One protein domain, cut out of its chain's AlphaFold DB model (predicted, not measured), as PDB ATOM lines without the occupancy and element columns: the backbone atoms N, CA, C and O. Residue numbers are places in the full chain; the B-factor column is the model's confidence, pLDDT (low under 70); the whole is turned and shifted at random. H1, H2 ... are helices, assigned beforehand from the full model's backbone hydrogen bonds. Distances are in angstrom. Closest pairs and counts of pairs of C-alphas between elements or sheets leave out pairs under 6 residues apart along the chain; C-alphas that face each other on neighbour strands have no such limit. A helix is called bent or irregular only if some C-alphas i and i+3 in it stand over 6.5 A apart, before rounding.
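What this domain is: This is residues 4 to 47 of the 74 residues of an uncharacterized protein of Humibacillus sp. DSM 29435 (UniProt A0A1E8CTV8). Look for an open hook: the long helix H2 makes its shaft, H1 extends it at an angle from one end, and at the other end residues 33 to 38 turn away to the small helix H3. Here are 44 printed residues with three named helices in the order H1, H2, H3, no named strand, class all helix. The whole is extended and flat, with a radius of gyration of the C-alphas of 15.5 A and spans of 42 by 24 by 10 A.

How they stand to each other: Start at H2, residues 15 to 32. It meets H1, residues 4 to 13, only through their tight link, residue 14. H3, residues 39 to 46, is apart from H2 and from H1. Every O i to N i+4 pair is within hydrogen-bond range in H2 and H3; in H1 2 of 6 are, beside 2 of 7 O i to N i+3 pairs.

Where its parts are: Find C-alpha 15 at (-28.287, 39.063, 11.493); from there H2 runs 26.0 A to C-alpha 32. H1 begins at (-40.104, 26.565, 12.866) and spans 15.7 A; it is neither bent nor irregular, but only just: C-alphas 10 and 13 are 6.1 A apart. H3 spans 10.4 A and ends at C-alpha 46, (-10.712, 29.260, 24.455).

The domain as a whole: The C-alphas farthest apart, of Asp 5 and Pro 34, are 43.8 A apart. The printed part has no cut, and no link is long. Residues 4 to 13 have pLDDT under 70.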
ATOM      1  N   ASP A   4     -41.475  26.792  13.339       56.91
ATOM      2  CA  ASP A   4     -40.104  26.565  12.866       56.91
ATOM      3  C   ASP A   4     -39.767  27.362  11.586       56.91
ATOM      4  O   ASP A   4     -38.647  27.843  11.422       56.91
ATOM      5  N   ASP A   5     -40.760  27.587  10.718       55.06
ATOM      6  CA  ASP A   5     -40.607  28.302   9.439       55.06
ATOM      7  C   ASP A   5     -40.398  29.816   9.646       55.06
ATOM      8  O   ASP A   5     -39.549  30.435   9.013       55.06
ATOM      9  N   GLU A   6     -41.109  30.410  10.611       53.94
ATOM     10  CA  GLU A   6     -41.021  31.848  10.926       53.94
ATOM     11  C   GLU A   6     -39.715  32.217  11.655       53.94
ATOM     12  O   GLU A   6     -39.193  33.314  11.470       53.94
ATOM     13  N   ARG A   7     -39.142  31.295  12.446       55.28
ATOM     14  CA  ARG A   7     -37.815  31.467  13.075       55.28
ATOM     15  C   ARG A   7     -36.672  31.321  12.077       55.28
ATOM     16  O   ARG A   7     -35.646  31.977  12.224       55.28
ATOM     17  N   SER A   8     -36.858  30.461  11.079       56.72
ATOM     18  CA  SER A   8     -35.875  30.242  10.021       56.72
ATOM     19  C   SER A   8     -35.750  31.456   9.096       56.72
ATOM     20  O   SER A   8     -34.666  31.703   8.592       56.72
ATOM     21  N   GLY A   9     -36.808  32.259   8.918       57.56
ATOM     22  CA  GLY A   9     -36.750  33.501   8.131       57.56
ATOM     23  C   GLY A   9     -35.949  34.638   8.784       57.56
ATOM     24  O   GLY A   9     -35.246  35.364   8.090       57.56
ATOM     25  N   ASP A  10     -35.999  34.766  10.113       58.78
ATOM     26  CA  ASP A  10     -35.293  35.822  10.867       58.78
ATOM     27  C   ASP A  10     -33.769  35.580  10.934       58.78
ATOM     28  O   ASP A  10     -32.959  36.507  10.889       58.78
ATOM     29  N   LEU A  11     -33.364  34.304  10.941       56.75
ATOM     30  CA  LEU A  11     -31.967  33.869  10.870       56.75
ATOM     31  C   LEU A  11     -31.336  34.027   9.480       56.75
ATOM     32  O   LEU A  11     -30.173  33.681   9.333       56.75
ATOM     33  N   LEU A  12     -32.059  34.493   8.456       62.94
ATOM     34  CA  LEU A  12     -31.548  34.526   7.080       62.94
ATOM     35  C   LEU A  12     -31.302  35.932   6.519       62.94
ATOM     36  O   LEU A  12     -30.580  36.033   5.530       62.94
ATOM     37  N   ASP A  13     -31.841  37.006   7.113       69.56
ATOM     38  CA  ASP A  13     -31.949  38.277   6.369       69.56
ATOM     39  C   ASP A  13     -30.914  39.360   6.738       69.56
ATOM     40  O   ASP A  13     -30.231  39.890   5.862       69.56
ATOM     41  N   VAL A  14     -30.747  39.704   8.021       75.00
ATOM     42  CA  VAL A  14     -29.828  40.795   8.434       75.00
ATOM     43  C   VAL A  14     -28.779  40.308   9.421       75.00
ATOM     44  O   VAL A  14     -27.590  40.485   9.180       75.00
ATOM     45  N   THR A  15     -29.198  39.610  10.475       81.38
ATOM     46  CA  THR A  15     -28.287  39.063  11.493       81.38
ATOM     47  C   THR A  15     -27.256  38.112  10.884       81.38
ATOM     48  O   THR A  15     -26.071  38.219  11.179       81.38
ATOM     49  N   LEU A  16     -27.689  37.228   9.980       83.00
ATOM     50  CA  LEU A  16     -26.784  36.312   9.284       83.00
ATOM     51  C   LEU A  16     -25.856  37.035   8.310       83.00
ATOM     52  O   LEU A  16     -24.705  36.643   8.155       83.00
ATOM     53  N   ARG A  17     -26.329  38.099   7.656       84.12
ATOM     54  CA  ARG A  17     -25.483  38.893   6.762       84.12
ATOM     55  C   ARG A  17     -24.348  39.558   7.539       84.12
ATOM     56  O   ARG A  17     -23.204  39.495   7.099       84.12
ATOM     57  N   ASP A  18     -24.668  40.138   8.690       86.94
ATOM     58  CA  ASP A  18     -23.692  40.790   9.561       86.94
ATOM     59  C   ASP A  18     -22.716  39.756  10.168       86.94
ATOM     60  O   ASP A  18     -21.518  40.015  10.279       86.94
ATOM     61  N   GLU A  19     -23.188  38.543  10.488       88.56
ATOM     62  CA  GLU A  19     -22.326  37.425  10.901       88.56
ATOM     63  C   GLU A  19     -21.362  36.995   9.784       88.56
ATOM     64  O   GLU A  19     -20.170  36.806  10.031       88.56
ATOM     65  N   ILE A  20     -21.841  36.880   8.542       87.75
ATOM     66  CA  ILE A  20     -21.007  36.534   7.383       87.75
ATOM     67  C   ILE A  20     -19.927  37.598   7.146       87.75
ATOM     68  O   ILE A  20     -18.779  37.241   6.866       87.75
ATOM     69  N   GLU A  21     -20.265  38.885   7.262       90.19
ATOM     70  CA  GLU A  21     -19.300  39.989   7.165       90.19
ATOM     71  C   GLU A  21     -18.217  39.861   8.247       90.19
ATOM     72  O   GLU A  21     -17.026  39.825   7.929       90.19
ATOM     73  N   LEU A  22     -18.621  39.646   9.503       90.38
ATOM     74  CA  LEU A  22     -17.704  39.458  10.628       90.38
ATOM     75  C   LEU A  22     -16.759  38.257  10.436       90.38
ATOM     76  O   LEU A  22     -15.556  38.361  10.686       90.38
ATOM     77  N   VAL A  23     -17.282  37.107   9.998       91.50
ATOM     78  CA  VAL A  23     -16.477  35.895   9.765       91.50
ATOM     79  C   VAL A  23     -15.513  36.095   8.594       91.50
ATOM     80  O   VAL A  23     -14.367  35.646   8.658       91.50
ATOM     81  N   SER A  24     -15.942  36.799   7.546       91.50
ATOM     82  CA  SER A  24     -15.088  37.123   6.399       91.50
ATOM     83  C   SER A  24     -13.892  37.977   6.823       91.50
ATOM     84  O   SER A  24     -12.750  37.637   6.503       91.50
ATOM     85  N   ASP A  25     -14.133  39.024   7.613       91.19
ATOM     86  CA  ASP A  25     -13.083  39.888   8.160       91.19
ATOM     87  C   ASP A  25     -12.102  39.109   9.043       91.19
ATOM     88  O   ASP A  25     -10.882  39.270   8.930       91.19
ATOM     89  N   LEU A  26     -12.616  38.207   9.882       88.81
ATOM     90  CA  LEU A  26     -11.792  37.365  10.744       88.81
ATOM     91  C   LEU A  26     -10.873  36.435   9.937       88.81
ATOM     92  O   LEU A  26      -9.697  36.290  10.273       88.81
ATOM     93  N   VAL A  27     -11.369  35.834   8.851       88.94
ATOM     94  CA  VAL A  27     -10.565  34.973   7.965       88.94
ATOM     95  C   VAL A  27      -9.486  35.777   7.233       88.94
ATOM     96  O   VAL A  27      -8.342  35.324   7.123       88.94
ATOM     97  N   VAL A  28      -9.800  36.985   6.762       90.69
ATOM     98  CA  VAL A  28      -8.810  37.880   6.136       90.69
ATOM     99  C   VAL A  28      -7.725  38.281   7.144       90.69
ATOM    100  O   VAL A  28      -6.531  38.208   6.842       90.69
ATOM    101  N   ALA A  29      -8.104  38.637   8.371       86.44
ATOM    102  CA  ALA A  29      -7.151  38.947   9.435       86.44
ATOM    103  C   ALA A  29      -6.271  37.733   9.786       86.44
ATOM    104  O   ALA A  29      -5.052  37.856   9.902       86.44
ATOM    105  N   ALA A  30      -6.863  36.543   9.887       83.19
ATOM    106  CA  ALA A  30      -6.136  35.313  10.187       83.19
ATOM    107  C   ALA A  30      -5.176  34.898   9.058       83.19
ATOM    108  O   ALA A  30      -4.075  34.428   9.337       83.19
ATOM    109  N   SER A  31      -5.564  35.081   7.793       83.19
ATOM    110  CA  SER A  31      -4.731  34.742   6.625       83.19
ATOM    111  C   SER A  31      -3.616  35.752   6.352       83.19
ATOM    112  O   SER A  31      -2.583  35.385   5.799       83.19
ATOM    113  N   SER A  32      -3.795  37.013   6.757       85.38
ATOM    114  CA  SER A  32      -2.742  38.035   6.703       85.38
ATOM    115  C   SER A  32      -1.775  37.973   7.891       85.38
ATOM    116  O   SER A  32      -0.727  38.623   7.866       85.38
ATOM    117  N   SER A  33      -2.091  37.171   8.915       81.88
ATOM    118  CA  SER A  33      -1.201  36.940  10.048       81.88
ATOM    119  C   SER A  33       0.047  36.157   9.613       81.88
ATOM    120  O   SER A  33      -0.068  35.121   8.958       81.88
ATOM    121  N   PRO A  34       1.256  36.574  10.029       81.69
ATOM    122  CA  PRO A  34       2.502  35.880   9.696       81.69
ATOM    123  C   PRO A  34       2.629  34.492  10.346       81.69
ATOM    124  O   PRO A  34       3.518  33.724   9.980       81.69
ATOM    125  N   ARG A  35       1.777  34.172  11.329       89.12
ATOM    126  CA  ARG A  35       1.746  32.882  12.024       89.12
ATOM    127  C   ARG A  35       0.305  32.487  12.350       89.12
ATOM    128  O   ARG A  35      -0.456  33.308  12.862       89.12
ATOM    129  N   HIS A  36      -0.030  31.220  12.115       85.75
ATOM    130  CA  HIS A  36      -1.266  30.600  12.594       85.75
ATOM    131  C   HIS A  36      -1.098  30.079  14.026       85.75
ATOM    132  O   HIS A  36      -0.012  29.626  14.395       85.75
ATOM    133  N   PHE A  37      -2.170  30.118  14.819       84.44
ATOM    134  CA  PHE A  37      -2.189  29.430  16.107       84.44
ATOM    135  C   PHE A  37      -2.180  27.914  15.897       84.44
ATOM    136  O   PHE A  37      -2.809  27.391  14.974       84.44
ATOM    137  N   THR A  38      -1.449  27.215  16.754       89.62
ATOM    138  CA  THR A  38      -1.540  25.760  16.893       89.62
ATOM    139  C   THR A  38      -2.838  25.378  17.616       89.62
ATOM    140  O   THR A  38      -3.404  26.219  18.317       89.62
ATOM    141  N   PRO A  39      -3.322  24.131  17.479       87.00
ATOM    142  CA  PRO A  39      -4.512  23.670  18.197       87.00
ATOM    143  C   PRO A  39      -4.422  23.890  19.713       87.00
ATOM    144  O   PRO A  39      -5.351  24.436  20.293       87.00
ATOM    145  N   ASP A  40      -3.271  23.589  20.324       89.50
ATOM    146  CA  ASP A  40      -3.058  23.773  21.767       89.50
ATOM    147  C   ASP A  40      -3.163  25.250  22.190       89.50
ATOM    148  O   ASP A  40      -3.736  25.571  23.229       89.50
ATOM    149  N   GLU A  41      -2.644  26.171  21.369       89.56
ATOM    150  CA  GLU A  41      -2.749  27.615  21.624       89.56
ATOM    151  C   GLU A  41      -4.191  28.123  21.477       89.56
ATOM    152  O   GLU A  41      -4.602  29.039  22.189       89.56
ATOM    153  N   VAL A  42      -4.966  27.542  20.553       88.88
ATOM    154  CA  VAL A  42      -6.400  27.833  20.403       88.88
ATOM    155  C   VAL A  42      -7.167  27.330  21.622       88.88
ATOM    156  O   VAL A  42      -7.975  28.074  22.175       88.88
ATOM    157  N   ASP A  43      -6.885  26.111  22.073       88.62
ATOM    158  CA  ASP A  43      -7.514  25.515  23.250       88.62
ATOM    159  C   ASP A  43      -7.213  26.328  24.519       88.62
ATOM    160  O   ASP A  43      -8.127  26.620  25.291       88.62
ATOM    161  N   GLU A  44      -5.971  26.795  24.695       90.31
ATOM    162  CA  GLU A  44      -5.595  27.691  25.796       90.31
ATOM    163  C   GLU A  44      -6.377  29.015  25.754       90.31
ATOM    164  O   GLU A  44      -6.935  29.439  26.769       90.31
ATOM    165  N   LEU A  45      -6.479  29.651  24.580       87.44
ATOM    166  CA  LEU A  45      -7.229  30.900  24.395       87.44
ATOM    167  C   LEU A  45      -8.735  30.734  24.642       87.44
ATOM    168  O   LEU A  45      -9.375  31.642  25.175       87.44
ATOM    169  N   LEU A  46      -9.301  29.590  24.255       87.94
ATOM    170  CA  LEU A  46     -10.712  29.260  24.455       87.94
ATOM    171  C   LEU A  46     -11.002  28.701  25.858       87.94
ATOM    172  O   LEU A  46     -12.168  28.509  26.207       87.94
ATOM    173  N   GLY A  47      -9.971  28.450  26.672       89.31
ATOM    174  CA  GLY A  47     -10.104  27.822  27.987       89.31
ATOM    175  C   GLY A  47     -10.572  26.364  27.919       89.31
ATOM    176  O   GLY A  47     -11.152  25.855  28.882       89.31
TER     177      GLY A  47